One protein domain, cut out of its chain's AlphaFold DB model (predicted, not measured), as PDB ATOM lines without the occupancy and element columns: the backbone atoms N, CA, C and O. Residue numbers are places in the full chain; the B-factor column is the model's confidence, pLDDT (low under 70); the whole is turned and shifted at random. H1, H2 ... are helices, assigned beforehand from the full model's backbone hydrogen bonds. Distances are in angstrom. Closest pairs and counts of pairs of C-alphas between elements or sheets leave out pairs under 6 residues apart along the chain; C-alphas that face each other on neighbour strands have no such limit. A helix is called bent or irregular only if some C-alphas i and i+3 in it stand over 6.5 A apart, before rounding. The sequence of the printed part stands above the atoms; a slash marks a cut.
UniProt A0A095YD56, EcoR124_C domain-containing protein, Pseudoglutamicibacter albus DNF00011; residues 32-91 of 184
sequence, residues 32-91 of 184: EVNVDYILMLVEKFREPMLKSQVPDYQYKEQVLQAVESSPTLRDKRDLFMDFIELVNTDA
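Overview. This is residues 32 to 91 of the 184 residues of the protein "EcoR124_C domain-containing protein" of Pseudoglutamicibacter albus DNF00011 (UniProt A0A095YD56). Three helices stand as a small up-and-down bundle, each running against the one before it, with H2 touching both of the others and the three centres forming a triangle. H1, the longest by residues, has a kink in its later part, and tight links at the two ends of H2 turn the chain back on itself, making two helical hairpins that share H2. The printed part has 60 residues with three named helices, in the order H1, H2, H3, and no named strand; its class is all helix. The whole is compact, with a radius of gyration of the C-alphas of 11.1 A, and the C-alphas span 32 by 23 by 17 A along their three main axes.

Arrangement. Start with H1, residues 35 to 51, the longest helix by residues, and look from there to H2, residues 57 to 69. H1 and H2 touch, with 8 pairs of C-alphas within 8 A. Their closest C-alphas are those of Phe 45 and Tyr 59, 6.3 A apart, and their centres are 10.5 A apart. Their lines stand at a shallow tilt of 10 degrees, and they run opposite ways; they form a helical hairpin. Move on to H3, residues 74 to 86, which touches H2 with 9 pairs of C-alphas within 8 A. Look for their closest C-alphas at Glu 68 and Arg 74, 4.6 A apart; the two centres are 10.5 A apart. H2 and H3 also run opposite ways, at a shallow tilt of 28 degrees, and form the second helical hairpin. H1 and H3 are close but not clearly touching, with 1 pair of C-alphas within 8 A. That pair, the closest C-alphas of the two, is Val 42 and Ile 84, 7.5 A apart, and the centres are 12.7 A apart. H1 and H3 run the same way at a shallow tilt of 34 degrees, only just short of steep. Along the backbone, every O i to N i+4 pair is within hydrogen-bond range in H2, while 11 of 13 are in H1 and 6 of 9 in H3.

Along the chain. Find C-alpha 35 at (13.059, 28.947, 15.343), where H1 begins with Val 35; from there it runs 24.2 A to C-alpha 51, that of Lys 51, at (-2.955, 40.618, 29.257). On the way, near residue 45, you meet a kink of 48 degrees, and H1 is irregular there: C-alphas 44 and 47 are 7.6 A apart. H2 runs from Tyr 57 to Ser 69, 17.6 A from first to last C-alpha. H3 runs from Arg 74 to Leu 86, 19.6 A from first to last C-alpha, and you find it ending with C-alpha 86 at (2.670, 42.032, 16.528). H3 is irregular too: C-alphas 75 and 78 are 7.8 A apart.

Size, cuts and confidence. The printed part runs from residue 32 to residue 91 without a cut, within a full chain of 184 residues. Its two C-alphas farthest apart are those of Glu 32 and Gln 53, 33.0 A, while the first and last printed C-alphas, of Glu 32 and Ala 91, are 26.1 A apart. The link from H1 to H2 has 5 residues and the link from H2 to H3 has 4; both are tight. In the B-factor column the mean pLDDT of the printed part is 85.9. The model's confidence is low, under 70, at residues 52 to 57, of which 57 belongs to H2.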
ATOM      1  N   GLU A  32      19.692  22.761  20.738       71.62
ATOM      2  CA  GLU A  32      20.017  23.835  19.815       71.62
ATOM      3  C   GLU A  32      18.819  24.784  19.754       71.62
ATOM      4  O   GLU A  32      17.698  24.370  19.450       71.62
ATOM      5  N   VAL A  33      19.036  26.043  20.132       82.62
ATOM      6  CA  VAL A  33      17.979  27.048  20.099       82.62
ATOM      7  C   VAL A  33      17.728  27.413  18.640       82.62
ATOM      8  O   VAL A  33      18.523  28.121  18.019       82.62
ATOM      9  N   ASN A  34      16.616  26.907  18.112       90.56
ATOM     10  CA  ASN A  34      16.142  27.107  16.748       90.56
ATOM     11  C   ASN A  34      14.805  27.873  16.730       90.56
ATOM     12  O   ASN A  34      14.231  28.172  17.779       90.56
ATOM     13  N   VAL A  35      14.307  28.188  15.533       93.19
ATOM     14  CA  VAL A  35      13.059  28.947  15.343       93.19
ATOM     15  C   VAL A  35      11.885  28.282  16.059       93.19
ATOM     16  O   VAL A  35      11.205  28.944  16.834       93.19
ATOM     17  N   ASP A  36      11.691  26.972  15.893       92.62
ATOM     18  CA  ASP A  36      10.579  26.239  16.513       92.62
ATOM     19  C   ASP A  36      10.564  26.367  18.039       92.62
ATOM     20  O   ASP A  36       9.509  26.566  18.649       92.62
ATOM     21  N   TYR A  37      11.736  26.285  18.674       92.88
ATOM     22  CA  TYR A  37      11.857  26.485  20.113       92.88
ATOM     23  C   TYR A  37      11.461  27.910  20.516       92.88
ATOM     24  O   TYR A  37      10.722  28.089  21.486       92.88
ATOM     25  N   ILE A  38      11.899  28.919  19.760       93.25
ATOM     26  CA  ILE A  38      11.512  30.313  20.003       93.25
ATOM     27  C   ILE A  38       9.998  30.496  19.848       93.25
ATOM     28  O   ILE A  38       9.363  31.068  20.734       93.25
ATOM     29  N   LEU A  39       9.396  29.961  18.784       94.56
ATOM     30  CA  LEU A  39       7.952  30.047  18.555       94.56
ATOM     31  C   LEU A  39       7.154  29.333  19.649       94.56
ATOM     32  O   LEU A  39       6.134  29.847  20.101       94.56
ATOM     33  N   MET A  40       7.646  28.195  20.144       93.50
ATOM     34  CA  MET A  40       7.060  27.507  21.296       93.50
ATOM     35  C   MET A  40       7.108  28.371  22.564       93.50
ATOM     36  O   MET A  40       6.114  28.432  23.293       93.50
ATOM     37  N   LEU A  41       8.219  29.071  22.828       92.62
ATOM     38  CA  LEU A  41       8.305  30.003  23.957       92.62
ATOM     39  C   LEU A  41       7.326  31.171  23.807       92.62
ATOM     40  O   LEU A  41       6.644  31.517  24.772       92.62
ATOM     41  N   VAL A  42       7.223  31.751  22.609       92.19
ATOM     42  CA  VAL A  42       6.263  32.826  22.322       92.19
ATOM     43  C   VAL A  42       4.834  32.330  22.534       92.19
ATOM     44  O   VAL A  42       4.070  32.985  23.233       92.19
ATOM     45  N   GLU A  43       4.477  31.147  22.033       92.81
ATOM     46  CA  GLU A  43       3.155  30.539  22.236       92.81
ATOM     47  C   GLU A  43       2.852  30.322  23.726       92.81
ATOM     48  O   GLU A  43       1.787  30.704  24.212       92.81
ATOM     49  N   LYS A  44       3.820  29.790  24.484       90.25
ATOM     50  CA  LYS A  44       3.701  29.580  25.934       90.25
ATOM     51  C   LYS A  44       3.452  30.883  26.695       90.25
ATOM     52  O   LYS A  44       2.721  30.883  27.687       90.25
ATOM     53  N   PHE A  45       4.081  31.974  26.269       88.62
ATOM     54  CA  PHE A  45       4.016  33.263  26.954       88.62
ATOM     55  C   PHE A  45       3.030  34.259  26.335       88.62
ATOM     56  O   PHE A  45       2.827  35.333  26.900       88.62
ATOM     57  N   ARG A  46       2.360  33.889  25.240       87.50
ATOM     58  CA  ARG A  46       1.447  34.746  24.477       87.50
ATOM     59  C   ARG A  46       0.353  35.371  25.337       87.50
ATOM     60  O   ARG A  46       0.160  36.581  25.315       87.50
ATOM     61  N   GLU A  47      -0.374  34.560  26.103       85.38
ATOM     62  CA  GLU A  47      -1.477  35.058  26.930       85.38
ATOM     63  C   GLU A  47      -1.024  36.042  28.024       85.38
ATOM     64  O   GLU A  47      -1.631  37.111  28.123       85.38
ATOM     65  N   PRO A  48       0.005  35.729  28.842       81.12
ATOM     66  CA  PRO A  48       0.597  36.701  29.757       81.12
ATOM     67  C   PRO A  48       1.019  37.996  29.050       81.12
ATOM     68  O   PRO A  48       0.522  39.061  29.413       81.12
ATOM     69  N   MET A  49       1.803  37.885  27.967       79.19
ATOM     70  CA  MET A  49       2.321  39.026  27.200       79.19
ATOM     71  C   MET A  49       1.219  39.986  26.722       79.19
ATOM     72  O   MET A  49       1.443  41.193  26.689       79.19
ATOM     73  N   LEU A  50       0.033  39.468  26.374       79.44
ATOM     74  CA  LEU A  50      -1.095  40.263  25.872       79.44
ATOM     75  C   LEU A  50      -2.008  40.833  26.968       79.44
ATOM     76  O   LEU A  50      -2.685  41.836  26.744       79.44
ATOM     77  N   LYS A  51      -2.069  40.204  28.148       77.75
ATOM     78  CA  LYS A  51      -2.955  40.618  29.257       77.75
ATOM     79  C   LYS A  51      -2.364  41.751  30.101       77.75
ATOM     80  O   LYS A  51      -3.107  42.447  30.796       77.75
ATOM     81  N   SER A  52      -1.051  41.940  30.064       58.25
ATOM     82  CA  SER A  52      -0.357  42.906  30.911       58.25
ATOM     83  C   SER A  52      -0.406  44.330  30.350       58.25
ATOM     84  O   SER A  52       0.291  44.686  29.408       58.25
ATOM     85  N   GLN A  53      -1.196  45.191  30.998       55.75
ATOM     86  CA  GLN A  53      -1.286  46.632  30.711       55.75
ATOM     87  C   GLN A  53      -0.106  47.449  31.314       55.75
ATOM     88  O   GLN A  53      -0.094  48.676  31.224       55.75
ATOM     89  N   VAL A  54       0.877  46.779  31.944       53.19
ATOM     90  CA  VAL A  54       2.110  47.298  32.592       53.19
ATOM     91  C   VAL A  54       3.210  46.228  32.408       53.19
ATOM     92  O   VAL A  54       2.882  45.047  32.470       53.19
ATOM     93  N   PRO A  55       4.477  46.573  32.107       50.56
ATOM     94  CA  PRO A  55       5.259  45.818  31.132       50.56
ATOM     95  C   PRO A  55       5.772  44.464  31.631       50.56
ATOM     96  O   PRO A  55       6.560  44.367  32.572       50.56
ATOM     97  N   ASP A  56       5.361  43.434  30.896       54.09
ATOM     98  CA  ASP A  56       5.725  42.024  31.026       54.09
ATOM     99  C   ASP A  56       7.152  41.744  30.508       54.09
ATOM    100  O   ASP A  56       7.397  40.875  29.665       54.09
ATOM    101  N   TYR A  57       8.122  42.532  30.987       62.44
ATOM    102  CA  TYR A  57       9.517  42.444  30.550       62.44
ATOM    103  C   TYR A  57      10.083  41.033  30.726       62.44
ATOM    104  O   TYR A  57      10.834  40.591  29.870       62.44
ATOM    105  N   GLN A  58       9.666  40.288  31.753       75.81
ATOM    106  CA  GLN A  58      10.254  38.983  32.077       75.81
ATOM    107  C   GLN A  58      10.039  37.915  31.000       75.81
ATOM    108  O   GLN A  58      10.917  37.080  30.792       75.81
ATOM    109  N   TYR A  59       8.886  37.894  30.325       81.94
ATOM    110  CA  TYR A  59       8.634  36.885  29.291       81.94
ATOM    111  C   TYR A  59       9.256  37.281  27.954       81.94
ATOM    112  O   TYR A  59       9.842  36.433  27.281       81.94
ATOM    113  N   LYS A  60       9.185  38.570  27.593       83.31
ATOM    114  CA  LYS A  60       9.871  39.095  26.403       83.31
ATOM    115  C   LYS A  60      11.389  38.932  26.536       83.31
ATOM    116  O   LYS A  60      12.034  38.488  25.596       83.31
ATOM    117  N   GLU A  61      11.940  39.199  27.719       86.88
ATOM    118  CA  GLU A  61      13.360  39.021  28.044       86.88
ATOM    119  C   GLU A  61      13.788  37.551  27.975       86.88
ATOM    120  O   GLU A  61      14.856  37.268  27.451       86.88
ATOM    121  N   GLN A  62      12.947  36.601  28.400       88.12
ATOM    122  CA  GLN A  62      13.242  35.169  28.245       88.12
ATOM    123  C   GLN A  62      13.305  34.728  26.780       88.12
ATOM    124  O   GLN A  62      14.217  33.993  26.402       88.12
ATOM    125  N   VAL A  63      12.352  35.170  25.951       88.75
ATOM    126  CA  VAL A  63      12.391  34.890  24.507       88.75
ATOM    127  C   VAL A  63      13.630  35.529  23.887       88.75
ATOM    128  O   VAL A  63      14.359  34.877  23.143       88.75
ATOM    129  N   LEU A  64      13.916  36.775  24.254       90.19
ATOM    130  CA  LEU A  64      15.073  37.501  23.758       90.19
ATOM    131  C   LEU A  64      16.396  36.833  24.150       90.19
ATOM    132  O   LEU A  64      17.261  36.642  23.301       90.19
ATOM    133  N   GLN A  65      16.541  36.424  25.408       90.88
ATOM    134  CA  GLN A  65      17.723  35.724  25.898       90.88
ATOM    135  C   GLN A  65      17.922  34.391  25.168       90.88
ATOM    136  O   GLN A  65      19.056  34.020  24.864       90.88
ATOM    137  N   ALA A  66      16.834  33.681  24.852       91.25
ATOM    138  CA  ALA A  66      16.907  32.471  24.044       91.25
ATOM    139  C   ALA A  66      17.447  32.783  22.638       91.25
ATOM    140  O   ALA A  66      18.425  32.162  22.222       91.25
ATOM    141  N   VAL A  67      16.901  33.791  21.949       92.44
ATOM    142  CA  VAL A  67      17.397  34.227  20.630       92.44
ATOM    143  C   VAL A  67      18.875  34.630  20.694       92.44
ATOM    144  O   VAL A  67      19.680  34.160  19.897       92.44
ATOM    145  N   GLU A  68      19.268  35.437  21.681       91.44
ATOM    146  CA  GLU A  68      20.649  35.908  21.845       91.44
ATOM    147  C   GLU A  68      21.629  34.789  22.211       91.44
ATOM    148  O   GLU A  68      22.828  34.905  21.941       91.44
ATOM    149  N   SER A  69      21.151  33.698  22.810       90.25
ATOM    150  CA  SER A  69      21.980  32.528  23.107       90.25
ATOM    151  C   SER A  69      22.302  31.687  21.868       90.25
ATOM    152  O   SER A  69      23.274  30.934  21.895       90.25
ATOM    153  N   SER A  70      21.532  31.839  20.785       90.31
ATOM    154  CA  SER A  70      21.713  31.092  19.543       90.31
ATOM    155  C   SER A  70      22.658  31.818  18.581       90.31
ATOM    156  O   SER A  70      22.353  32.935  18.156       90.31
ATOM    157  N   PRO A  71      23.783  31.205  18.167       87.94
ATOM    158  CA  PRO A  71      24.668  31.797  17.166       87.94
ATOM    159  C   PRO A  71      23.987  32.060  15.817       87.94
ATOM    160  O   PRO A  71      24.358  33.011  15.140       87.94
ATOM    161  N   THR A  72      22.999  31.242  15.439       87.31
ATOM    162  CA  THR A  72      22.312  31.318  14.138       87.31
ATOM    163  C   THR A  72      21.152  32.314  14.115       87.31
ATOM    164  O   THR A  72      20.746  32.741  13.032       87.31
ATOM    165  N   LEU A  73      20.617  32.684  15.286       91.00
ATOM    166  CA  LEU A  73      19.474  33.596  15.416       91.00
ATOM    167  C   LEU A  73      19.837  34.961  16.012       91.00
ATOM    168  O   LEU A  73      19.052  35.902  15.893       91.00
ATOM    169  N   ARG A  74      20.999  35.100  16.667       91.50
ATOM    170  CA  ARG A  74      21.399  36.344  17.350       91.50
ATOM    171  C   ARG A  74      21.429  37.554  16.412       91.50
ATOM    172  O   ARG A  74      21.052  38.649  16.821       91.50
ATOM    173  N   ASP A  75      21.882  37.372  15.179       91.94
ATOM    174  CA  ASP A  75      21.930  38.395  14.126       91.94
ATOM    175  C   ASP A  75      20.545  38.738  13.541       91.94
ATOM    176  O   ASP A  75      20.396  39.743  12.852       91.94
ATOM    177  N   LYS A  76      19.525  37.933  13.860       94.12
ATOM    178  CA  LYS A  76      18.118  38.068  13.436       94.12
ATOM    179  C   LYS A  76      17.208  38.481  14.595       94.12
ATOM    180  O   LYS A  76      15.984  38.402  14.507       94.12
ATOM    181  N   ARG A  77      17.804  38.914  15.712       93.56
ATOM    182  CA  ARG A  77      17.115  39.362  16.932       93.56
ATOM    183  C   ARG A  77      16.040  40.401  16.645       93.56
ATOM    184  O   ARG A  77      14.995  40.387  17.285       93.56
ATOM    185  N   ASP A  78      16.315  41.316  15.728       95.19
ATOM    186  CA  ASP A  78      15.392  42.377  15.350       95.19
ATOM    187  C   ASP A  78      14.068  41.819  14.803       95.19
ATOM    188  O   ASP A  78      13.010  42.234  15.267       95.19
ATOM    189  N   LEU A  79      14.117  40.791  13.948       96.31
ATOM    190  CA  LEU A  79      12.923  40.139  13.397       96.31
ATOM    191  C   LEU A  79      12.059  39.499  14.489       96.31
ATOM    192  O   LEU A  79      10.838  39.638  14.478       96.31
ATOM    193  N   PHE A  80      12.680  38.837  15.469       94.06
ATOM    194  CA  PHE A  80      11.946  38.259  16.598       94.06
ATOM    195  C   PHE A  80      11.332  39.327  17.502       94.06
ATOM    196  O   PHE A  80      10.202  39.166  17.956       94.06
ATOM    197  N   MET A  81      12.055  40.415  17.767       91.69
ATOM    198  CA  MET A  81      11.544  41.511  18.591       91.69
ATOM    199  C   MET A  81      10.346  42.188  17.929       91.69
ATOM    200  O   MET A  81       9.318  42.358  18.579       91.69
ATOM    201  N   ASP A  82      10.449  42.498  16.637       94.50
ATOM    202  CA  ASP A  82       9.352  43.081  15.864       94.50
ATOM    203  C   ASP A  82       8.142  42.135  15.821       94.50
ATOM    204  O   ASP A  82       7.004  42.565  16.012       94.50
ATOM    205  N   PHE A  83       8.373  40.830  15.652       95.06
ATOM    206  CA  PHE A  83       7.310  39.826  15.666       95.06
ATOM    207  C   PHE A  83       6.565  39.756  17.007       95.06
ATOM    208  O   PHE A  83       5.333  39.711  17.030       95.06
ATOM    209  N   ILE A  84       7.291  39.771  18.128       90.75
ATOM    210  CA  ILE A  84       6.701  39.711  19.474       90.75
ATOM    211  C   ILE A  84       5.771  40.904  19.735       90.75
ATOM    212  O   ILE A  84       4.800  40.760  20.474       90.75
ATOM    213  N   GLU A  85       6.025  42.069  19.134       89.38
ATOM    214  CA  GLU A  85       5.134  43.232  19.258       89.38
ATOM    215  C   GLU A  85       3.837  43.101  18.441       89.38
ATOM    216  O   GLU A  85       2.858  43.791  18.728       89.38
ATOM    217  N   LEU A  86       3.808  42.223  17.435       90.69
ATOM    218  CA  LEU A  86       2.670  42.032  16.528       90.69
ATOM    219  C   LEU A  86       1.833  40.787  16.847       90.69
ATOM    220  O   LEU A  86       0.737  40.626  16.298       90.69
ATOM    221  N   VAL A  87       2.340  39.909  17.716       90.81
ATOM    222  CA  VAL A  87       1.679  38.649  18.058       90.81
ATOM    223  C   VAL A  87       0.292  38.899  18.651       90.81
ATOM    224  O   VAL A  87       0.083  39.798  19.462       90.81
ATOM    225  N   ASN A  88      -0.676  38.079  18.258       89.81
ATOM    226  CA  ASN A  88      -2.050  38.152  18.743       89.81
ATOM    227  C   ASN A  88      -2.664  36.749  18.910       89.81
ATOM    228  O   ASN A  88      -1.996  35.722  18.756       89.81
ATOM    229  N   THR A  89      -3.944  36.693  19.276       90.50
ATOM    230  CA  THR A  89      -4.674  35.442  19.536       90.50
ATOM    231  C   THR A  89      -5.477  34.913  18.346       90.50
ATOM    232  O   THR A  89      -6.135  33.886  18.497       90.50
ATOM    233  N   ASP A  90      -5.453  35.580  17.188       90.69
ATOM    234  CA  ASP A  90      -6.359  35.274  16.068       90.69
ATOM    235  C   ASP A  90      -5.940  34.022  15.281       90.69
ATOM    236  O   ASP A  90      -6.781  33.349  14.685       90.69
ATOM    237  N   ALA A  91      -4.649  33.688  15.304       92.56
ATOM    238  CA  ALA A  91      -4.069  32.510  14.658       92.56
ATOM    239  C   ALA A  91      -2.999  31.860  15.551       92.56
ATOM    240  O   ALA A  91      -2.650  32.392  16.613       92.56
TER     241      ALA A  91